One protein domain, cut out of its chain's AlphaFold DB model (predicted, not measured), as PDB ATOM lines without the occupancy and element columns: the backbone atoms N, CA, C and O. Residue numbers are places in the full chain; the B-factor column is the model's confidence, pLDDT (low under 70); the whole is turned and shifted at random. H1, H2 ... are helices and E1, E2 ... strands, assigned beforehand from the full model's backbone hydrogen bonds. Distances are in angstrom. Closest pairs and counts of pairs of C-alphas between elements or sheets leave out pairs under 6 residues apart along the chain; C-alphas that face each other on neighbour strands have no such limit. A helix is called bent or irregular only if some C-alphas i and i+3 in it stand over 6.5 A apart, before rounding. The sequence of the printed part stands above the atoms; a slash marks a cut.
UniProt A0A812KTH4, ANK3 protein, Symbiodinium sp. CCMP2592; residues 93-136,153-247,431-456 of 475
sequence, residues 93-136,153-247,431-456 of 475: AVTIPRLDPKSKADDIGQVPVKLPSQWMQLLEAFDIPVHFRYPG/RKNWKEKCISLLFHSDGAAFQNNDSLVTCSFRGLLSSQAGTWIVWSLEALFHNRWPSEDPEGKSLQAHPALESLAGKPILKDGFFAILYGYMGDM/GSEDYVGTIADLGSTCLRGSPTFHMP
ATOM      1  N   ALA A  93     272.285 216.657 361.125       90.69
ATOM      2  CA  ALA A  93     272.014 216.518 359.697       90.69
ATOM      3  C   ALA A  93     270.630 217.098 359.372       90.69
ATOM      4  O   ALA A  93     269.607 216.517 359.730       90.69
ATOM      5  N   VAL A  94     270.602 218.246 358.699       88.12
ATOM      6  CA  VAL A  94     269.371 218.927 358.294       88.12
ATOM      7  C   VAL A  94     269.092 218.632 356.833       88.12
ATOM      8  O   VAL A  94     269.959 218.802 355.976       88.12
ATOM      9  N   THR A  95     267.871 218.193 356.555       87.81
ATOM     10  CA  THR A  95     267.391 217.987 355.190       87.81
ATOM     11  C   THR A  95     267.106 219.343 354.551       87.81
ATOM     12  O   THR A  95     266.444 220.176 355.163       87.81
ATOM     13  N   ILE A  96     267.621 219.579 353.345       84.00
ATOM     14  CA  ILE A  96     267.394 220.804 352.579       84.00
ATOM     15  C   ILE A  96     267.094 220.479 351.108       84.00
ATOM     16  O   ILE A  96     267.672 219.535 350.556       84.00
ATOM     17  N   PRO A  97     266.253 221.282 350.435       83.31
ATOM     18  CA  PRO A  97     266.196 221.286 348.981       83.31
ATOM     19  C   PRO A  97     267.557 221.691 348.405       83.31
ATOM     20  O   PRO A  97     268.186 222.639 348.882       83.31
ATOM     21  N   ARG A  98     268.014 220.986 347.373       81.00
ATOM     22  CA  ARG A  98     269.228 221.312 346.619       81.00
ATOM     23  C   ARG A  98     268.988 221.137 345.128       81.00
ATOM     24  O   ARG A  98     268.166 220.330 344.721       81.00
ATOM     25  N   LEU A  99     269.759 221.846 344.316       77.25
ATOM     26  CA  LEU A  99     269.763 221.642 342.874       77.25
ATOM     27  C   LEU A  99     270.833 220.603 342.523       77.25
ATOM     28  O   LEU A  99     272.008 220.806 342.840       77.25
ATOM     29  N   ASP A 100     270.457 219.509 341.863       76.75
ATOM     30  CA  ASP A 100     271.444 218.572 341.327       76.75
ATOM     31  C   ASP A 100     272.247 219.286 340.219       76.75
ATOM     32  O   ASP A 100     271.677 219.781 339.240       76.75
ATOM     33  N   PRO A 101     273.583 219.371 340.334       73.38
ATOM     34  CA  PRO A 101     274.388 220.136 339.392       73.38
ATOM     35  C   PRO A 101     274.368 219.559 337.969       73.38
ATOM     36  O   PRO A 101     274.557 220.324 337.019       73.38
ATOM     37  N   LYS A 102     274.143 218.246 337.819       78.94
ATOM     38  CA  LYS A 102     274.110 217.525 336.540       78.94
ATOM     39  C   LYS A 102     272.735 217.580 335.891       78.94
ATOM     40  O   LYS A 102     272.653 217.887 334.707       78.94
ATOM     41  N   SER A 103     271.678 217.262 336.637       86.00
ATOM     42  CA  SER A 103     270.322 217.197 336.074       86.00
ATOM     43  C   SER A 103     269.599 218.542 336.094       86.00
ATOM     44  O   SER A 103     268.633 218.715 335.355       86.00
ATOM     45  N   LYS A 104     270.060 219.493 336.923       83.62
ATOM     46  CA  LYS A 104     269.354 220.743 337.255       83.62
ATOM     47  C   LYS A 104     267.950 220.508 337.826       83.62
ATOM     48  O   LYS A 104     267.151 221.436 337.841       83.62
ATOM     49  N   ALA A 105     267.653 219.290 338.276       87.12
ATOM     50  CA  ALA A 105     266.418 218.977 338.971       87.12
ATOM     51  C   ALA A 105     266.545 219.321 340.459       87.12
ATOM     52  O   ALA A 105     267.645 219.288 341.024       87.12
ATOM     53  N   ASP A 106     265.407 219.619 341.079       84.94
ATOM     54  CA  ASP A 106     265.304 219.681 342.529       84.94
ATOM     55  C   ASP A 106     265.560 218.287 343.114       84.94
ATOM     56  O   ASP A 106     264.993 217.284 342.678       84.94
ATOM     57  N   ASP A 107     266.434 218.236 344.105       85.69
ATOM     58  CA  ASP A 107     266.800 217.053 344.868       85.69
ATOM     59  C   ASP A 107     266.755 217.394 346.364       85.69
ATOM     60  O   ASP A 107     266.754 218.558 346.771       85.69
ATOM     61  N   ILE A 108     266.716 216.369 347.204       87.69
ATOM     62  CA  ILE A 108     266.740 216.510 348.654       87.69
ATOM     63  C   ILE A 108     268.111 216.060 349.149       87.69
ATOM     64  O   ILE A 108     268.518 214.911 348.991       87.69
ATOM     65  N   GLY A 109     268.847 216.988 349.754       86.44
ATOM     66  CA  GLY A 109     270.147 216.726 350.354       86.44
ATOM     67  C   GLY A 109     270.105 216.855 351.866       86.44
ATOM     68  O   GLY A 109     269.201 217.464 352.426       86.44
ATOM     69  N   GLN A 110     271.127 216.326 352.532       89.44
ATOM     70  CA  GLN A 110     271.405 216.659 353.924       89.44
ATOM     71  C   GLN A 110     272.611 217.591 353.998       89.44
ATOM     72  O   GLN A 110     273.536 217.474 353.194       89.44
ATOM     73  N   VAL A 111     272.612 218.486 354.982       88.50
ATOM     74  CA  VAL A 111     273.762 219.317 355.344       88.50
ATOM     75  C   VAL A 111     274.008 219.252 356.851       88.50
ATOM     76  O   VAL A 111     273.050 219.209 357.625       88.50
ATOM     77  N   PRO A 112     275.271 219.238 357.301       90.62
ATOM     78  CA  PRO A 112     275.587 219.299 358.718       90.62
ATOM     79  C   PRO A 112     275.398 220.727 359.239       90.62
ATOM     80  O   PRO A 112     275.990 221.676 358.724       90.62
ATOM     81  N   VAL A 113     274.605 220.880 360.296       87.62
ATOM     82  CA  VAL A 113     274.370 222.154 360.982       87.62
ATOM     83  C   VAL A 113     274.827 222.036 362.429       87.62
ATOM     84  O   VAL A 113     274.413 221.134 363.156       87.62
ATOM     85  N   LYS A 114     275.677 222.961 362.873       86.88
ATOM     86  CA  LYS A 114     276.050 223.089 364.285       86.88
ATOM     87  C   LYS A 114     275.113 224.078 364.961       86.88
ATOM     88  O   LYS A 114     275.104 225.254 364.602       86.88
ATOM     89  N   LEU A 115     274.324 223.606 365.922       89.94
ATOM     90  CA  LEU A 115     273.302 224.428 366.560       89.94
ATOM     91  C   LEU A 115     273.918 225.274 367.690       89.94
ATOM     92  O   LEU A 115     274.608 224.722 368.554       89.94
ATOM     93  N   PRO A 116     273.653 226.595 367.738       89.94
ATOM     94  CA  PRO A 116     274.111 227.463 368.825       89.94
ATOM     95  C   PRO A 116     273.759 226.942 370.225       89.94
ATOM     96  O   PRO A 116     274.568 227.024 371.142       89.94
ATOM     97  N   SER A 117     272.567 226.368 370.389       91.31
ATOM     98  CA  SER A 117     272.071 225.815 371.656       91.31
ATOM     99  C   SER A 117     272.945 224.680 372.189       91.31
ATOM    100  O   SER A 117     273.263 224.664 373.376       91.31
ATOM    101  N   GLN A 118     273.404 223.778 371.315       90.81
ATOM    102  CA  GLN A 118     274.298 222.682 371.698       90.81
ATOM    103  C   GLN A 118     275.673 223.206 372.135       90.81
ATOM    104  O   GLN A 118     276.232 222.729 373.119       90.81
ATOM    105  N   TRP A 119     276.206 224.211 371.432       88.19
ATOM    106  CA  TRP A 119     277.463 224.866 371.812       88.19
ATOM    107  C   TRP A 119     277.372 225.530 373.178       88.19
ATOM    108  O   TRP A 119     278.251 225.363 374.014       88.19
ATOM    109  N   MET A 120     276.291 226.261 373.414       88.44
ATOM    110  CA  MET A 120     276.059 226.960 374.670       88.44
ATOM    111  C   MET A 120     275.885 225.996 375.849       88.44
ATOM    112  O   MET A 120     276.485 226.215 376.897       88.44
ATOM    113  N   GLN A 121     275.146 224.898 375.661       89.50
ATOM    114  CA  GLN A 121     275.020 223.839 376.666       89.50
ATOM    115  C   GLN A 121     276.375 223.217 377.023       89.50
ATOM    116  O   GLN A 121     276.666 222.956 378.189       89.50
ATOM    117  N   LEU A 122     277.209 222.981 376.014       87.12
ATOM    118  CA  LEU A 122     278.542 222.428 376.195       87.12
ATOM    119  C   LEU A 122     279.473 223.397 376.939       87.12
ATOM    120  O   LEU A 122     280.152 222.988 377.874       87.12
ATOM    121  N   LEU A 123     279.514 224.672 376.539       84.38
ATOM    122  CA  LEU A 123     280.342 225.683 377.205       84.38
ATOM    123  C   LEU A 123     279.954 225.840 378.681       84.38
ATOM    124  O   LEU A 123     280.831 225.945 379.536       84.38
ATOM    125  N   GLU A 124     278.653 225.778 378.979       85.50
ATOM    126  CA  GLU A 124     278.134 225.762 380.346       85.50
ATOM    127  C   GLU A 124     278.623 224.537 381.135       85.50
ATOM    128  O   GLU A 124     279.009 224.666 382.296       85.50
ATOM    129  N   ALA A 125     278.655 223.354 380.512       85.19
ATOM    130  CA  ALA A 125     279.132 222.127 381.152       85.19
ATOM    131  C   ALA A 125     280.622 222.185 381.534       85.19
ATOM    132  O   ALA A 125     281.031 221.530 382.491       85.19
ATOM    133  N   PHE A 126     281.419 222.989 380.826       82.69
ATOM    134  CA  PHE A 126     282.825 223.234 381.154       82.69
ATOM    135  C   PHE A 126     283.045 224.369 382.162       82.69
ATOM    136  O   PHE A 126     284.193 224.684 382.464       82.69
ATOM    137  N   ASP A 127     281.975 225.008 382.649       81.56
ATOM    138  CA  ASP A 127     282.039 226.229 383.462       81.56
ATOM    139  C   ASP A 127     282.915 227.319 382.811       81.56
ATOM    140  O   ASP A 127     283.503 228.168 383.482       81.56
ATOM    141  N   ILE A 128     283.014 227.299 381.473       75.00
ATOM    142  CA  ILE A 128     283.730 228.329 380.727       75.00
ATOM    143  C   ILE A 128     282.897 229.592 380.880       75.00
ATOM    144  O   ILE A 128     281.740 229.593 380.452       75.00
ATOM    145  N   PRO A 129     283.440 230.671 381.468       64.12
ATOM    146  CA  PRO A 129     282.641 231.842 381.753       64.12
ATOM    147  C   PRO A 129     282.139 232.450 380.445       64.12
ATOM    148  O   PRO A 129     282.865 233.153 379.742       64.12
ATOM    149  N   VAL A 130     280.865 232.223 380.128       63.84
ATOM    150  CA  VAL A 130     280.186 232.871 379.004       63.84
ATOM    151  C   VAL A 130     279.736 234.265 379.452       63.84
ATOM    152  O   VAL A 130     278.578 234.656 379.343       63.84
ATOM    153  N   HIS A 131     280.656 235.033 380.043       54.31
ATOM    154  CA  HIS A 131     280.403 236.388 380.517       54.31
ATOM    155  C   HIS A 131     280.474 237.374 379.353       54.31
ATOM    156  O   HIS A 131     281.310 238.274 379.319       54.31
ATOM    157  N   PHE A 132     279.558 237.238 378.399       58.38
ATOM    158  CA  PHE A 132     279.290 238.307 377.450       58.38
ATOM    159  C   PHE A 132     278.400 239.333 378.139       58.38
ATOM    160  O   PHE A 132     277.176 239.293 378.017       58.38
ATOM    161  N   ARG A 133     279.014 240.238 378.913       56.53
ATOM    162  CA  ARG A 133     278.280 241.377 379.470       56.53
ATOM    163  C   ARG A 133     277.692 242.163 378.311       56.53
ATOM    164  O   ARG A 133     278.440 242.622 377.449       56.53
ATOM    165  N   TYR A 134     276.369 242.312 378.318       59.25
ATOM    166  CA  TYR A 134     275.696 243.181 377.369       59.25
ATOM    167  C   TYR A 134     276.331 244.575 377.456       59.25
ATOM    168  O   TYR A 134     276.338 245.179 378.533       59.25
ATOM    169  N   PRO A 135     276.913 245.072 376.360       57.62
ATOM    170  CA  PRO A 135     277.792 246.233 376.419       57.62
ATOM    171  C   PRO A 135     277.047 247.578 376.408       57.62
ATOM    172  O   PRO A 135     277.686 248.622 376.492       57.62
ATOM    173  N   GLY A 136     275.714 247.576 376.311       59.66
ATOM    174  CA  GLY A 136     274.903 248.792 376.366       59.66
ATOM    175  C   GLY A 136     274.235 249.036 377.714       59.66
ATOM    176  O   GLY A 136     273.809 248.115 378.413       59.66
ATOM    177  N   ARG A 153     263.693 241.857 383.108       83.75
ATOM    178  CA  ARG A 153     263.757 241.157 384.396       83.75
ATOM    179  C   ARG A 153     264.834 241.772 385.290       83.75
ATOM    180  O   ARG A 153     265.872 242.239 384.821       83.75
ATOM    181  N   LYS A 154     264.632 241.704 386.609       81.44
ATOM    182  CA  LYS A 154     265.674 242.053 387.586       81.44
ATOM    183  C   LYS A 154     266.919 241.184 387.329       81.44
ATOM    184  O   LYS A 154     266.788 239.985 387.113       81.44
ATOM    185  N   ASN A 155     268.106 241.792 387.344       84.56
ATOM    186  CA  ASN A 155     269.410 241.141 387.122       84.56
ATOM    187  C   ASN A 155     269.641 240.555 385.716       84.56
ATOM    188  O   ASN A 155     270.567 239.769 385.529       84.56
ATOM    189  N   TRP A 156     268.859 240.941 384.701       84.81
ATOM    190  CA  TRP A 156     269.050 240.425 383.341       84.81
ATOM    191  C   TRP A 156     270.486 240.614 382.821       84.81
ATOM    192  O   TRP A 156     270.991 239.739 382.134       84.81
ATOM    193  N   LYS A 157     271.183 241.698 383.197       82.00
ATOM    194  CA  LYS A 157     272.577 241.969 382.792       82.00
ATOM    195  C   LYS A 157     273.567 240.891 383.247       82.00
ATOM    196  O   LYS A 157     274.586 240.690 382.600       82.00
ATOM    197  N   GLU A 158     273.277 240.219 384.358       83.50
ATOM    198  CA  GLU A 158     274.107 239.141 384.916       83.50
ATOM    199  C   GLU A 158     273.792 237.783 384.278       83.50
ATOM    200  O   GLU A 158     274.552 236.830 384.430       83.50
ATOM    201  N   LYS A 159     272.645 237.691 383.601       86.00
ATOM    202  CA  LYS A 159     272.054 236.447 383.105       86.00
ATOM    203  C   LYS A 159     271.947 236.379 381.583       86.00
ATOM    204  O   LYS A 159     271.770 235.301 381.026       86.00
ATOM    205  N   CYS A 160     272.033 237.519 380.917       86.12
ATOM    206  CA  CYS A 160     271.939 237.644 379.479       86.12
ATOM    207  C   CYS A 160     273.289 237.340 378.834       86.12
ATOM    208  O   CYS A 160     274.296 237.968 379.159       86.12
ATOM    209  N   ILE A 161     273.281 236.416 377.883       85.12
ATOM    210  CA  ILE A 161     274.408 236.121 377.010       85.12
ATOM    211  C   ILE A 161     274.156 236.790 375.664       85.12
ATOM    212  O   ILE A 161     273.193 236.486 374.962       85.12
ATOM    213  N   SER A 162     275.041 237.710 375.296       81.19
ATOM    214  CA  SER A 162     274.951 238.429 374.028       81.19
ATOM    215  C   SER A 162     275.577 237.594 372.907       81.19
ATOM    216  O   SER A 162     276.775 237.324 372.938       81.19
ATOM    217  N   LEU A 163     274.779 237.196 371.915       83.00
ATOM    218  CA  LEU A 163     275.220 236.479 370.719       83.00
ATOM    219  C   LEU A 163     275.340 237.423 369.523       83.00
ATOM    220  O   LEU A 163     274.401 238.152 369.198       83.00
ATOM    221  N   LEU A 164     276.483 237.346 368.846       78.06
ATOM    222  CA  LEU A 164     276.744 238.006 367.574       78.06
ATOM    223  C   LEU A 164     276.832 236.947 366.483       78.06
ATOM    224  O   LEU A 164     277.631 236.018 366.597       78.06
ATOM    225  N   PHE A 165     276.040 237.087 365.426       77.62
ATOM    226  CA  PHE A 165     276.127 236.173 364.292       77.62
ATOM    227  C   PHE A 165     277.056 236.725 363.237       77.62
ATOM    228  O   PHE A 165     276.732 237.720 362.608       77.62
ATOM    229  N   HIS A 166     278.188 236.067 363.015       75.19
ATOM    230  CA  HIS A 166     279.059 236.398 361.900       75.19
ATOM    231  C   HIS A 166     278.578 235.733 360.611       75.19
ATOM    232  O   HIS A 166     278.283 234.536 360.622       75.19
ATOM    233  N   SER A 167     278.528 236.503 359.520       70.81
ATOM    234  CA  SER A 167     278.059 236.016 358.232       70.81
ATOM    235  C   SER A 167     278.912 236.516 357.079       70.81
ATOM    236  O   SER A 167     279.063 237.722 356.909       70.81
ATOM    237  N   ASP A 168     279.470 235.599 356.286       70.00
ATOM    238  CA  ASP A 168     280.225 235.980 355.091       70.00
ATOM    239  C   ASP A 168     280.227 234.878 354.020       70.00
ATOM    240  O   ASP A 168     280.017 233.694 354.309       70.00
ATOM    241  N   GLY A 169     280.414 235.281 352.765       70.56
ATOM    242  CA  GLY A 169     280.607 234.387 351.633       70.56
ATOM    243  C   GLY A 169     282.080 234.024 351.468       70.56
ATOM    244  O   GLY A 169     282.909 234.875 351.176       70.56
ATOM    245  N   ALA A 170     282.405 232.740 351.572       72.25
ATOM    246  CA  ALA A 170     283.749 232.227 351.340       72.25
ATOM    247  C   ALA A 170     283.837 231.630 349.927       72.25
ATOM    248  O   ALA A 170     283.423 230.494 349.701       72.25
ATOM    249  N   ALA A 171     284.350 232.370 348.942       71.94
ATOM    250  CA  ALA A 171     284.608 231.791 347.621       71.94
ATOM    251  C   ALA A 171     285.700 230.713 347.734       71.94
ATOM    252  O   ALA A 171     286.797 231.000 348.209       71.94
ATOM    253  N   PHE A 172     285.412 229.479 347.313       71.69
ATOM    254  CA  PHE A 172     286.363 228.361 347.422       71.69
ATOM    255  C   PHE A 172     286.723 227.742 346.063       71.69
ATOM    256  O   PHE A 172     287.755 227.084 345.945       71.69
ATOM    257  N   GLN A 173     285.917 227.969 345.020       70.69
ATOM    258  CA  GLN A 173     286.253 227.667 343.625       70.69
ATOM    259  C   GLN A 173     285.713 228.756 342.688       70.69
ATOM    260  O   GLN A 173     284.828 229.533 343.042       70.69
ATOM    261  N   ASN A 174     286.236 228.805 341.458       63.84
ATOM    262  CA  ASN A 174     285.691 229.673 340.417       63.84
ATOM    263  C   ASN A 174     284.234 229.265 340.140       63.84
ATOM    264  O   ASN A 174     284.001 228.203 339.568       63.84
ATOM    265  N   ASN A 175     283.286 230.135 340.506       57.19
ATOM    266  CA  ASN A 175     281.825 229.965 340.420       57.19
ATOM    267  C   ASN A 175     281.142 229.181 341.555       57.19
ATOM    268  O   ASN A 175     279.920 229.066 341.507       57.19
ATOM    269  N   ASP A 176     281.870 228.727 342.583       57.97
ATOM    270  CA  ASP A 176     281.263 228.124 343.775       57.97
ATOM    271  C   ASP A 176     281.686 228.867 345.052       57.97
ATOM    272  O   ASP A 176     282.873 229.042 345.357       57.97
ATOM    273  N   SER A 177     280.683 229.275 345.826       55.47
ATOM    274  CA  SER A 177     280.864 229.937 347.116       55.47
ATOM    275  C   SER A 177     280.362 229.050 348.245       55.47
ATOM    276  O   SER A 177     279.286 228.457 348.173       55.47
ATOM    277  N   LEU A 178     281.151 228.972 349.306       54.81
ATOM    278  CA  LEU A 178     280.798 228.356 350.565       54.81
ATOM    279  C   LEU A 178     280.077 229.416 351.370       54.81
ATOM    280  O   LEU A 178     280.618 230.477 351.676       54.81
ATOM    281  N   VAL A 179     278.833 229.125 351.715       54.22
ATOM    282  CA  VAL A 179     278.095 229.965 352.645       54.22
ATOM    283  C   VAL A 179     278.567 229.596 354.044       54.22
ATOM    284  O   VAL A 179     278.070 228.654 354.659       54.22
ATOM    285  N   THR A 180     279.538 230.341 354.560       55.16
ATOM    286  CA  THR A 180     279.934 230.268 355.967       55.16
ATOM    287  C   THR A 180     278.981 231.146 356.753       55.16
ATOM    288  O   THR A 180     279.249 232.311 357.019       55.16
ATOM    289  N   CYS A 181     277.784 230.596 356.966       50.78
ATOM    290  CA  CYS A 181     276.603 231.275 357.487       50.78
ATOM    291  C   CYS A 181     276.464 232.730 357.012       50.78
ATOM    292  O   CYS A 181     276.395 233.605 357.849       50.78
ATOM    293  N   SER A 182     276.411 232.965 355.691       39.34
ATOM    294  CA  SER A 182     276.068 234.228 355.013       39.34
ATOM    295  C   SER A 182     274.535 234.424 354.904       39.34
ATOM    296  O   SER A 182     273.788 233.482 354.605       39.34
ATOM    297  N   PHE A 183     274.034 235.642 355.162       39.41
ATOM    298  CA  PHE A 183     272.601 235.990 355.130       39.41
ATOM    299  C   PHE A 183     272.117 236.370 353.721       39.41
ATOM    300  O   PHE A 183     272.013 237.534 353.348       39.41
ATOM    301  N   ARG A 184     271.730 235.346 352.959       30.94
ATOM    302  CA  ARG A 184     270.653 235.424 351.944       30.94
ATOM    303  C   ARG A 184     269.824 234.131 351.874       30.94
ATOM    304  O   ARG A 184     268.728 234.143 351.328       30.94
ATOM    305  N   GLY A 185     270.315 233.046 352.489       37.75
ATOM    306  CA  GLY A 185     269.652 231.739 352.579       37.75
ATOM    307  C   GLY A 185     268.868 231.466 353.870       37.75
ATOM    308  O   GLY A 185     268.105 230.505 353.908       37.75
ATOM    309  N   LEU A 186     268.996 232.285 354.922       41.38
ATOM    310  CA  LEU A 186     268.225 232.084 356.164       41.38
ATOM    311  C   LEU A 186     266.722 232.352 355.999       41.38
ATOM    312  O   LEU A 186     265.926 231.823 356.763       41.38
ATOM    313  N   LEU A 187     266.343 233.125 354.981       40.66
ATOM    314  CA  LEU A 187     264.944 233.399 354.639       40.66
ATOM    315  C   LEU A 187     264.437 232.551 353.460       40.66
ATOM    316  O   LEU A 187     263.298 232.728 353.041       40.66
ATOM    317  N   SER A 188     265.257 231.647 352.909       42.78
ATOM    318  CA  SER A 188     264.876 230.817 351.754       42.78
ATOM    319  C   SER A 188     265.237 229.333 351.869       42.78
ATOM    320  O   SER A 188     264.909 228.573 350.963       42.78
ATOM    321  N   SER A 189     265.874 228.888 352.961       59.28
ATOM    322  CA  SER A 189     266.259 227.484 353.151       59.28
ATOM    323  C   SER A 189     265.883 226.940 354.530       59.28
ATOM    324  O   SER A 189     265.921 227.640 355.541       59.28
ATOM    325  N   GLN A 190     265.578 225.644 354.562       66.06
ATOM    326  CA  GLN A 190     265.215 224.869 355.751       66.06
ATOM    327  C   GLN A 190     266.338 224.829 356.808       66.06
ATOM    328  O   GLN A 190     266.063 224.665 357.984       66.06
ATOM    329  N   ALA A 191     267.606 225.077 356.456       68.94
ATOM    330  CA  ALA A 191     268.677 225.218 357.452       68.94
ATOM    331  C   ALA A 191     268.532 226.485 358.320       68.94
ATOM    332  O   ALA A 191     268.902 226.478 359.495       68.94
ATOM    333  N   GLY A 192     267.967 227.567 357.769       74.56
ATOM    334  CA  GLY A 192     267.735 228.807 358.511       74.56
ATOM    335  C   GLY A 192     266.730 228.634 359.647       74.56
ATOM    336  O   GLY A 192     266.939 229.177 360.731       74.56
ATOM    337  N   THR A 193     265.694 227.814 359.444       84.69
ATOM    338  CA  THR A 193     264.678 227.551 360.474       84.69
ATOM    339  C   THR A 193     265.268 226.810 361.672       84.69
ATOM    340  O   THR A 193     264.934 227.146 362.801       84.69
ATOM    341  N   TRP A 194     266.216 225.892 361.460       87.81
ATOM    342  CA  TRP A 194     266.946 225.218 362.542       87.81
ATOM    343  C   TRP A 194     267.810 226.171 363.375       87.81
ATOM    344  O   TRP A 194     267.886 226.029 364.597       87.81
ATOM    345  N   ILE A 195     268.439 227.167 362.744       86.50
ATOM    346  CA  ILE A 195     269.199 228.194 363.468       86.50
ATOM    347  C   ILE A 195     268.262 229.094 364.273       86.50
ATOM    348  O   ILE A 195     268.519 229.314 365.454       86.50
ATOM    349  N   VAL A 196     267.165 229.570 363.671       88.12
ATOM    350  CA  VAL A 196     266.154 230.385 364.367       88.12
ATOM    351  C   VAL A 196     265.580 229.623 365.558       88.12
ATOM    352  O   VAL A 196     265.641 230.119 366.678       88.12
ATOM    353  N   TRP A 197     265.150 228.380 365.348       92.62
ATOM    354  CA  TRP A 197     264.666 227.486 366.398       92.62
ATOM    355  C   TRP A 197     265.683 227.306 367.526       92.62
ATOM    356  O   TRP A 197     265.348 227.402 368.705       92.62
ATOM    357  N   SER A 198     266.962 227.122 367.188       92.06
ATOM    358  CA  SER A 198     268.020 227.018 368.192       92.06
ATOM    359  C   SER A 198     268.237 228.322 368.969       92.06
ATOM    360  O   SER A 198     268.681 228.266 370.118       92.06
ATOM    361  N   LEU A 199     268.014 229.484 368.356       90.94
ATOM    362  CA  LEU A 199     268.141 230.781 369.021       90.94
ATOM    363  C   LEU A 199     266.935 231.078 369.907       90.94
ATOM    364  O   LEU A 199     267.113 231.576 371.015       90.94
ATOM    365  N   GLU A 200     265.734 230.709 369.473       91.56
ATOM    366  CA  GLU A 200     264.520 230.766 370.290       91.56
ATOM    367  C   GLU A 200     264.641 229.860 371.519       91.56
ATOM    368  O   GLU A 200     264.351 230.282 372.639       91.56
ATOM    369  N   ALA A 201     265.166 228.646 371.337       93.38
ATOM    370  CA  ALA A 201     265.457 227.730 372.433       93.38
ATOM    371  C   ALA A 201     266.394 228.377 373.472       93.38
ATOM    372  O   ALA A 201     266.127 228.333 374.674       93.38
ATOM    373  N   LEU A 202     267.462 229.044 373.017       92.44
ATOM    374  CA  LEU A 202     268.399 229.772 373.880       92.44
ATOM    375  C   LEU A 202     267.782 230.994 374.564       92.44
ATOM    376  O   LEU A 202     268.084 231.271 375.726       92.44
ATOM    377  N   PHE A 203     266.915 231.715 373.862       91.69
ATOM    378  CA  PHE A 203     266.180 232.850 374.403       91.69
ATOM    379  C   PHE A 203     265.239 232.430 375.538       91.69
ATOM    380  O   PHE A 203     265.151 233.098 376.569       91.69
ATOM    381  N   HIS A 204     264.583 231.280 375.388       92.19
ATOM    382  CA  HIS A 204     263.741 230.686 376.426       92.19
ATOM    383  C   HIS A 204     264.516 229.839 377.442       92.19
ATOM    384  O   HIS A 204     263.929 229.389 378.428       92.19
ATOM    385  N   ASN A 205     265.818 229.638 377.217       94.00
ATOM    386  CA  ASN A 205     266.683 228.728 377.960       94.00
ATOM    387  C   ASN A 205     266.053 227.340 378.171       94.00
ATOM    388  O   ASN A 205     266.041 226.780 379.270       94.00
ATOM    389  N   ARG A 206     265.463 226.791 377.111       95.62
ATOM    390  CA  ARG A 206     264.814 225.488 377.160       95.62
ATOM    391  C   ARG A 206     264.779 224.874 375.778       95.62
ATOM    392  O   ARG A 206     264.405 225.533 374.813       95.62
ATOM    393  N   TRP A 207     265.112 223.596 375.708       95.12
ATOM    394  CA  TRP A 207     264.900 222.802 374.509       95.12
ATOM    395  C   TRP A 207     263.397 222.642 374.237       95.12
ATOM    396  O   TRP A 207     262.679 222.165 375.125       95.12
ATOM    397  N   PRO A 208     262.907 223.010 373.042       95.69
ATOM    398  CA  PRO A 208     261.530 222.742 372.635       95.69
ATOM    399  C   PRO A 208     261.209 221.241 372.670       95.69
ATOM    400  O   PRO A 208     262.109 220.406 372.695       95.69
ATOM    401  N   SER A 209     259.930 220.864 372.695       95.50
ATOM    402  CA  SER A 209     259.520 219.455 372.560       95.50
ATOM    403  C   SER A 209     259.519 218.972 371.110       95.50
ATOM    404  O   SER A 209     259.546 217.767 370.863       95.50
ATOM    405  N   GLU A 210     259.490 219.909 370.165       95.94
ATOM    406  CA  GLU A 210     259.379 219.676 368.729       95.94
ATOM    407  C   GLU A 210     260.509 220.392 367.983       95.94
ATOM    408  O   GLU A 210     261.029 221.413 368.441       95.94
ATOM    409  N   ASP A 211     260.903 219.836 366.845       93.25
ATOM    410  CA  ASP A 211     261.838 220.442 365.904       93.25
ATOM    411  C   ASP A 211     261.155 221.557 365.071       93.25
ATOM    412  O   ASP A 211     259.948 221.785 365.206       93.25
ATOM    413  N   PRO A 212     261.884 222.276 364.194       90.56
ATOM    414  CA  PRO A 212     261.297 223.329 363.358       90.56
ATOM    415  C   PRO A 212     260.203 222.857 362.386       90.56
ATOM    416  O   PRO A 212     259.526 223.687 361.784       90.56
ATOM    417  N   GLU A 213     260.053 221.547 362.180       90.19
ATOM    418  CA  GLU A 213     259.055 220.931 361.302       90.19
ATOM    419  C   GLU A 213     257.840 220.404 362.090       90.19
ATOM    420  O   GLU A 213     256.967 219.758 361.509       90.19
ATOM    421  N   GLY A 214     257.778 220.655 363.405       93.12
ATOM    422  CA  GLY A 214     256.720 220.166 364.293       93.12
ATOM    423  C   GLY A 214     256.844 218.680 364.637       93.12
ATOM    424  O   GLY A 214     255.913 218.084 365.179       93.12
ATOM    425  N   LYS A 215     257.968 218.032 364.313       92.19
ATOM    426  CA  LYS A 215     258.206 216.636 364.694       92.19
ATOM    427  C   LYS A 215     258.746 216.597 366.110       92.19
ATOM    428  O   LYS A 215     259.591 217.402 366.486       92.19
ATOM    429  N   SER A 216     258.308 215.616 366.892       93.75
ATOM    430  CA  SER A 216     258.830 215.421 368.246       93.75
ATOM    431  C   SER A 216     260.356 215.299 368.236       93.75
ATOM    432  O   SER A 216     260.906 214.505 367.471       93.75
ATOM    433  N   LEU A 217     261.044 216.009 369.137       89.94
ATOM    434  CA  LEU A 217     262.485 215.834 369.339       89.94
ATOM    435  C   LEU A 217     262.845 214.403 369.743       89.94
ATOM    436  O   LEU A 217     263.975 213.983 369.518       89.94
ATOM    437  N   GLN A 218     261.893 213.637 370.282       86.81
ATOM    438  CA  GLN A 218     262.096 212.218 370.580       86.81
ATOM    439  C   GLN A 218     262.382 211.384 369.324       86.81
ATOM    440  O   GLN A 218     262.992 210.327 369.416       86.81
ATOM    441  N   ALA A 219     262.000 211.871 368.141       85.94
ATOM    442  CA  ALA A 219     262.332 211.235 366.871       85.94
ATOM    443  C   ALA A 219     263.773 211.523 366.402       85.94
ATOM    444  O   ALA A 219     264.223 210.914 365.432       85.94
ATOM    445  N   HIS A 220     264.499 212.434 367.064       83.25
ATOM    446  CA  HIS A 220     265.875 212.802 366.731       83.25
ATOM    447  C   HIS A 220     266.857 212.151 367.710       83.25
ATOM    448  O   HIS A 220     266.993 212.642 368.830       83.25
ATOM    449  N   PRO A 221     267.628 211.121 367.310       82.62
ATOM    450  CA  PRO A 221     268.521 210.401 368.227       82.62
ATOM    451  C   PRO A 221     269.533 211.295 368.960       82.62
ATOM    452  O   PRO A 221     269.917 211.007 370.091       82.62
ATOM    453  N   ALA A 222     269.959 212.396 368.331       81.38
ATOM    454  CA  ALA A 222     270.902 213.347 368.917       81.38
ATOM    455  C   ALA A 222     270.262 214.336 369.913       81.38
ATOM    456  O   ALA A 222     270.975 214.918 370.728       81.38
ATOM    457  N   LEU A 223     268.941 214.549 369.847       86.31
ATOM    458  CA  LEU A 223     268.232 215.603 370.589       86.31
ATOM    459  C   LEU A 223     267.118 215.071 371.504       86.31
ATOM    460  O   LEU A 223     266.652 215.808 372.369       86.31
ATOM    461  N   GLU A 224     266.718 213.804 371.375       88.06
ATOM    462  CA  GLU A 224     265.631 213.175 372.141       88.06
ATOM    463  C   GLU A 224     265.782 213.406 373.643       88.06
ATOM    464  O   GLU A 224     264.853 213.836 374.327       88.06
ATOM    465  N   SER A 225     266.992 213.180 374.152       88.94
ATOM    466  CA  SER A 225     267.275 213.320 375.577       88.94
ATOM    467  C   SER A 225     267.245 214.767 376.074       88.94
ATOM    468  O   SER A 225     267.318 214.977 377.284       88.94
ATOM    469  N   LEU A 226     267.167 215.757 375.183       91.44
ATOM    470  CA  LEU A 226     267.228 217.179 375.510       91.44
ATOM    471  C   LEU A 226     265.840 217.815 375.642       91.44
ATOM    472  O   LEU A 226     265.724 218.824 376.330       91.44
ATOM    473  N   ALA A 227     264.792 217.217 375.065       94.19
ATOM    474  CA  ALA A 227     263.445 217.785 375.016       94.19
ATOM    475  C   ALA A 227     262.948 218.290 376.387       94.19
ATOM    476  O   ALA A 227     262.922 217.554 377.378       94.19
ATOM    477  N   GLY A 228     262.563 219.567 376.451       93.44
ATOM    478  CA  GLY A 228     262.041 220.221 377.653       93.44
ATOM    479  C   GLY A 228     263.075 220.557 378.736       93.44
ATOM    480  O   GLY A 228     262.705 221.216 379.715       93.44
ATOM    481  N   LYS A 229     264.343 220.146 378.591       93.88
ATOM    482  CA  LYS A 229     265.413 220.431 379.559       93.88
ATOM    483  C   LYS A 229     265.941 221.864 379.409       93.88
ATOM    484  O   LYS A 229     265.907 222.411 378.303       93.88
ATOM    485  N   PRO A 230     266.439 222.479 380.497       94.44
ATOM    486  CA  PRO A 230     267.163 223.742 380.397       94.44
ATOM    487  C   PRO A 230     268.447 223.572 379.571       94.44
ATOM    488  O   PRO A 230     269.065 222.505 379.591       94.44
ATOM    489  N   ILE A 231     268.835 224.617 378.835       93.25
ATOM    490  CA  ILE A 231     270.074 224.636 378.033       93.25
ATOM    491  C   ILE A 231     271.252 225.129 378.885       93.25
ATOM    492  O   ILE A 231     272.351 224.591 378.801       93.25
ATOM    493  N   LEU A 232     270.997 226.134 379.718       91.75
ATOM    494  CA  LEU A 232     271.916 226.860 380.590       91.75
ATOM    495  C   LEU A 232     271.415 226.800 382.038       91.75
ATOM    496  O   LEU A 232     270.237 226.521 382.280       91.75
ATOM    497  N   LYS A 233     272.277 227.151 383.003       90.25
ATOM    498  CA  LYS A 233     271.888 227.315 384.416       90.25
ATOM    499  C   LYS A 233     270.675 228.243 384.568       90.25
ATOM    500  O   LYS A 233     270.467 229.175 383.786       90.25
ATOM    501  N   ASP A 234     269.892 228.012 385.619       88.31
ATOM    502  CA  ASP A 234     268.643 228.736 385.845       88.31
ATOM    503  C   ASP A 234     268.815 230.265 385.819       88.31
ATOM    504  O   ASP A 234     269.740 230.863 386.391       88.31
ATOM    505  N   GLY A 235     267.874 230.902 385.124       85.06
ATOM    506  CA  GLY A 235     267.811 232.346 384.937       85.06
ATOM    507  C   GLY A 235     268.657 232.886 383.785       85.06
ATOM    508  O   GLY A 235     268.353 233.995 383.350       85.06
ATOM    509  N   PHE A 236     269.650 232.146 383.274       89.69
ATOM    510  CA  PHE A 236     270.397 232.554 382.078       89.69
ATOM    511  C   PHE A 236     269.536 232.456 380.819       89.69
ATOM    512  O   PHE A 236     268.608 231.653 380.762       89.69
ATOM    513  N   PHE A 237     269.836 233.288 379.826       90.44
ATOM    514  CA  PHE A 237     269.229 233.266 378.495       90.44
ATOM    515  C   PHE A 237     270.173 233.931 377.497       90.44
ATOM    516  O   PHE A 237     271.004 234.752 377.892       90.44
ATOM    517  N   ALA A 238     270.045 233.610 376.212       88.75
ATOM    518  CA  ALA A 238     270.813 234.288 375.174       88.75
ATOM    519  C   ALA A 238     269.943 235.250 374.364       88.75
ATOM    520  O   ALA A 238     268.768 234.980 374.113       88.75
ATOM    521  N   ILE A 239     270.528 236.360 373.928       85.31
ATOM    522  CA  ILE A 239     269.910 237.271 372.967       85.31
ATOM    523  C   ILE A 239     270.792 237.368 371.741       85.31
ATOM    524  O   ILE A 239     272.011 237.494 371.839       85.31
ATOM    525  N   LEU A 240     270.161 237.363 370.578       81.88
ATOM    526  CA  LEU A 240     270.825 237.781 369.365       81.88
ATOM    527  C   LEU A 240     270.838 239.309 369.322       81.88
ATOM    528  O   LEU A 240     269.788 239.924 369.151       81.88
ATOM    529  N   TYR A 241     272.008 239.921 369.502       75.19
ATOM    530  CA  TYR A 241     272.111 241.385 369.548       75.19
ATOM    531  C   TYR A 241     272.547 242.006 368.218       75.19
ATOM    532  O   TYR A 241     272.422 243.215 368.039       75.19
ATOM    533  N   GLY A 242     273.061 241.205 367.284       72.00
ATOM    534  CA  GLY A 242     273.490 241.703 365.985       72.00
ATOM    535  C   GLY A 242     273.812 240.602 364.984       72.00
ATOM    536  O   GLY A 242     274.129 239.466 365.347       72.00
ATOM    537  N   TYR A 243     273.767 240.989 363.715       73.50
ATOM    538  CA  TYR A 243     274.310 240.233 362.595       73.50
ATOM    539  C   TYR A 243     275.509 240.999 362.059       73.50
ATOM    540  O   TYR A 243     275.395 242.193 361.783       73.50
ATOM    541  N   MET A 244     276.647 240.326 361.922       74.44
ATOM    542  CA  MET A 244     277.778 240.869 361.200       74.44
ATOM    543  C   MET A 244     277.536 240.672 359.715       74.44
ATOM    544  O   MET A 244     277.290 239.548 359.267       74.44
ATOM    545  N   GLY A 245     277.581 241.770 358.978       67.94
ATOM    546  CA  GLY A 245     277.477 241.770 357.531       67.94
ATOM    547  C   GLY A 245     278.794 242.167 356.891       67.94
ATOM    548  O   GLY A 245     279.581 242.936 357.465       67.94
ATOM    549  N   ASP A 246     279.001 241.657 355.681       66.19
ATOM    550  CA  ASP A 246     280.019 242.199 354.806       66.19
ATOM    551  C   ASP A 246     279.705 243.678 354.536       66.19
ATOM    552  O   ASP A 246     278.639 244.050 354.045       66.19
ATOM    553  N   MET A 247     280.640 244.526 354.943       63.88
ATOM    554  CA  MET A 247     280.614 245.965 354.727       63.88
ATOM    555  C   MET A 247     281.844 246.393 353.918       63.88
ATOM    556  O   MET A 247     282.153 247.588 353.902       63.88
ATOM    557  N   GLY A 431     286.924 242.313 360.842       69.38
ATOM    558  CA  GLY A 431     287.793 241.722 361.866       69.38
ATOM    559  C   GLY A 431     287.981 240.212 361.695       69.38
ATOM    560  O   GLY A 431     288.914 239.644 362.256       69.38
ATOM    561  N   SER A 432     287.100 239.579 360.924       72.12
ATOM    562  CA  SER A 432     286.990 238.136 360.744       72.12
ATOM    563  C   SER A 432     287.266 237.685 359.307       72.12
ATOM    564  O   SER A 432     287.115 236.504 359.015       72.12
ATOM    565  N   GLU A 433     287.745 238.563 358.423       76.00
ATOM    566  CA  GLU A 433     288.088 238.214 357.033       76.00
ATOM    567  C   GLU A 433     289.139 237.085 356.964       76.00
ATOM    568  O   GLU A 433     288.986 236.121 356.215       76.00
ATOM    569  N   ASP A 434     290.154 237.120 357.837       78.75
ATOM    570  CA  ASP A 434     291.153 236.043 357.960       78.75
ATOM    571  C   ASP A 434     290.505 234.690 358.329       78.75
ATOM    572  O   ASP A 434     290.966 233.621 357.906       78.75
ATOM    573  N   TYR A 435     289.419 234.720 359.110       81.56
ATOM    574  CA  TYR A 435     288.643 233.527 359.439       81.56
ATOM    575  C   TYR A 435     287.877 233.023 358.214       81.56
ATOM    576  O   TYR A 435     287.936 231.832 357.926       81.56
ATOM    577  N   VAL A 436     287.244 233.906 357.437       81.31
ATOM    578  CA  VAL A 436     286.546 233.544 356.187       81.31
ATOM    579  C   VAL A 436     287.506 232.904 355.191       81.31
ATOM    580  O   VAL A 436     287.216 231.824 354.677       81.31
ATOM    581  N   GLY A 437     288.692 233.489 355.000       84.06
ATOM    582  CA  GLY A 437     289.753 232.891 354.188       84.06
ATOM    583  C   GLY A 437     290.195 231.521 354.717       84.06
ATOM    584  O   GLY A 437     290.374 230.579 353.950       84.06
ATOM    585  N   THR A 438     290.284 231.359 356.040       86.44
ATOM    586  CA  THR A 438     290.587 230.059 356.658       86.44
ATOM    587  C   THR A 438     289.491 229.022 356.398       86.44
ATOM    588  O   THR A 438     289.805 227.861 356.134       86.44
ATOM    589  N   ILE A 439     288.217 229.411 356.428       86.75
ATOM    590  CA  ILE A 439     287.124 228.490 356.115       86.75
ATOM    591  C   ILE A 439     287.054 228.179 354.609       86.75
ATOM    592  O   ILE A 439     286.776 227.035 354.245       86.75
ATOM    593  N   ALA A 440     287.374 229.138 353.736       86.19
ATOM    594  CA  ALA A 440     287.511 228.912 352.295       86.19
ATOM    595  C   ALA A 440     288.617 227.887 351.984       86.19
ATOM    596  O   ALA A 440     288.402 226.937 351.222       86.19
ATOM    597  N   ASP A 441     289.779 228.036 352.628       87.62
ATOM    598  CA  ASP A 441     290.891 227.087 352.536       87.62
ATOM    599  C   ASP A 441     290.463 225.697 353.020       87.62
ATOM    600  O   ASP A 441     290.669 224.697 352.327       87.62
ATOM    601  N   LEU A 442     289.805 225.627 354.184       90.56
ATOM    602  CA  LEU A 442     289.284 224.380 354.740       90.56
ATOM    603  C   LEU A 442     288.347 223.676 353.755       90.56
ATOM    604  O   LEU A 442     288.557 222.499 353.449       90.56
ATOM    605  N   GLY A 443     287.369 224.402 353.216       89.50
ATOM    606  CA  GLY A 443     286.445 223.904 352.203       89.50
ATOM    607  C   GLY A 443     287.152 223.373 350.963       89.50
ATOM    608  O   GLY A 443     286.879 222.256 350.518       89.50
ATOM    609  N   SER A 444     288.144 224.116 350.472       88.50
ATOM    610  CA  SER A 444     288.975 223.720 349.332       88.50
ATOM    611  C   SER A 444     289.693 222.389 349.571       88.50
ATOM    612  O   SER A 444     289.785 221.553 348.666       88.50
ATOM    613  N   THR A 445     290.156 222.128 350.800       89.56
ATOM    614  CA  THR A 445     290.791 220.840 351.134       89.56
ATOM    615  C   THR A 445     289.826 219.656 351.154       89.56
ATOM    616  O   THR A 445     290.265 218.521 350.972       89.56
ATOM    617  N   CYS A 446     288.530 219.899 351.348       90.44
ATOM    618  CA  CYS A 446     287.505 218.863 351.455       90.44
ATOM    619  C   CYS A 446     286.918 218.435 350.097       90.44
ATOM    620  O   CYS A 446     286.167 217.464 350.037       90.44
ATOM    621  N   LEU A 447     287.272 219.112 349.000       87.25
ATOM    622  CA  LEU A 447     286.773 218.798 347.649       87.25
ATOM    623  C   LEU A 447     287.557 217.694 346.945       87.25
ATOM    624  O   LEU A 447     287.072 217.097 345.988       87.25
ATOM    625  N   ARG A 448     288.792 217.425 347.381       83.19
ATOM    626  CA  ARG A 448     289.664 216.455 346.712       83.19
ATOM    627  C   ARG A 448     289.062 215.051 346.827       83.19
ATOM    628  O   ARG A 448     289.121 214.436 347.884       83.19
ATOM    629  N   GLY A 449     288.489 214.557 345.729       80.31
ATOM    630  CA  GLY A 449     287.881 213.225 345.652       80.31
ATOM    631  C   GLY A 449     286.460 213.117 346.220       80.31
ATOM    632  O   GLY A 449     285.929 212.011 346.252       80.31
ATOM    633  N   SER A 450     285.836 214.230 346.623       84.50
ATOM    634  CA  SER A 450     284.459 214.257 347.139       84.50
ATOM    635  C   SER A 450     283.559 215.113 346.244       84.50
ATOM    636  O   SER A 450     283.996 216.162 345.771       84.50
ATOM    637  N   PRO A 451     282.292 214.727 346.017       83.88
ATOM    638  CA  PRO A 451     281.346 215.604 345.340       83.88
ATOM    639  C   PRO A 451     281.049 216.844 346.199       83.88
ATOM    640  O   PRO A 451     281.016 216.759 347.429       83.88
ATOM    641  N   THR A 452     280.776 217.990 345.565       81.69
ATOM    642  CA  THR A 452     280.588 219.291 346.241       81.69
ATOM    643  C   THR A 452     279.527 219.256 347.341       81.69
ATOM    644  O   THR A 452     279.695 219.885 348.379       81.69
ATOM    645  N   PHE A 453     278.460 218.467 347.186       82.69
ATOM    646  CA  PHE A 453     277.419 218.345 348.214       82.69
ATOM    647  C   PHE A 453     277.876 217.606 349.485       82.69
ATOM    648  O   PHE A 453     277.226 217.723 350.518       82.69
ATOM    649  N   HIS A 454     278.956 216.823 349.420       86.81
ATOM    650  CA  HIS A 454     279.510 216.099 350.568       86.81
ATOM    651  C   HIS A 454     280.593 216.910 351.296       86.81
ATOM    652  O   HIS A 454     280.954 216.615 352.435       86.81
ATOM    653  N   MET A 455     281.106 217.961 350.655       89.19
ATOM    654  CA  MET A 455     282.145 218.820 351.211       89.19
ATOM    655  C   MET A 455     281.754 219.446 352.572       89.19
ATOM    656  O   MET A 455     282.605 219.404 353.464       89.19
ATOM    657  N   PRO A 456     280.502 219.899 352.820       88.50
ATOM    658  CA  PRO A 456     280.091 220.382 354.141       88.50
ATOM    659  C   PRO A 456     280.309 219.374 355.279       88.50
ATOM    660  O   PRO A 456     280.682 219.774 356.377       88.50
TER     661      PRO A 456
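What this domain is: This is residues 93 to 136, 153 to 247 and 431 to 456 of the 475 residues of the protein "ANK3 protein" of Symbiodinium sp. CCMP2592 (UniProt A0A812KTH4). Two rows run side by side along the longest axis: in one, the hairpin E1-E2 meets the first part of H3; in the other, the two-stranded ribbon of E3 and E6 leads on through E3 into the hairpin E4-E5. The last part of H3 packs on E6, H1 packs on H3, and H4 covers E4-E5, with H5 beyond its last residues and near E2. The 165 printed residues hold five named helices and six named strands, in the order E1 E2 H1 H2 E3 E4 E5 H3 E6 H4 H5; E1-E2 and E4-E5 are antiparallel, E3-E6 parallel. The class is mixed, helices and strands; the whole is compact, with a radius of gyration of the C-alphas of 17.7 A and spans of 56 by 40 by 28 A.

Where its parts are: E1 is residues 93 to 99, beginning at C-alpha 93 (272.014, 216.518, 359.697), and E2 is 106 to 113, 20.7 A long. H1 is 116 to 125, H2 156 to 159, E3 160 to 166, E4 168 to 173 and E5 176 to 180. H3, residues 190 to 204, begins at C-alpha 190 (265.215, 224.869, 355.751) and is 21.5 A long. E6 is 237 to 244, 20.7 A long. H4, 431 to 446, is 25.1 A long and irregular: C-alphas 431 and 434 are 7.7 A apart. H5, 452 to 456, is only just irregular, with C-alphas 453 and 456 6.8 A apart; it ends at C-alpha 456 (280.091, 220.382, 354.141).

How they stand to each other: E1 and E2 form a hairpin, with N 94 and O 111 2.8 A apart, within hydrogen-bond range. The closest C-alphas of E1 and H3 are those of Ile 96 and Gln 190, 5.6 A. H1 and H3 touch, closest at the C-alphas of Ser 117 and Ser 198, 5.5 A, at a steep tilt of 42 degrees, the same way. The closest C-alphas of H3 and E6 are those of Phe 203 and Ala 238, 4.9 A. E3 and E6 are parallel, with N 161 and O 237 2.8 A apart, within hydrogen-bond range. E3 runs on into E4 at 35 degrees. E4 and E5 form a hairpin, with N 170 and O 178 2.9 A apart, within hydrogen-bond range. The closest C-alphas of E4 and H4 are those of Phe 172 and Ala 440, 5.0 A. Residues 443 to 446 of H4 only just touch H5, with 3 pairs of C-alphas within 8 A, closest at Cys 446 and Met 455, 5.4 A. H3 and H4 are apart. Every O i to N i+4 pair is within hydrogen-bond range in H1, against 10 of 11 in H3, 11 of 12 in H4 and 0 of 1 in H5, where 1 of 2 O i to N i+3 pairs is; H2 is too short for an i+4 pair.

The domain as a whole: The two C-alphas farthest apart, those of Ser 103 and Lys 154, are 57.4 A apart. Residues 137 to 152 and 248 to 430 are not printed, with C-alpha gaps of 15.7 A and 11.0 A across the cuts. The link from H3 to E6, residues 205 to 236, is long. The mean pLDDT of the printed part is 80.0; residues 129 to 136, 174 to 191, 245 to 247 and 431 are under 70.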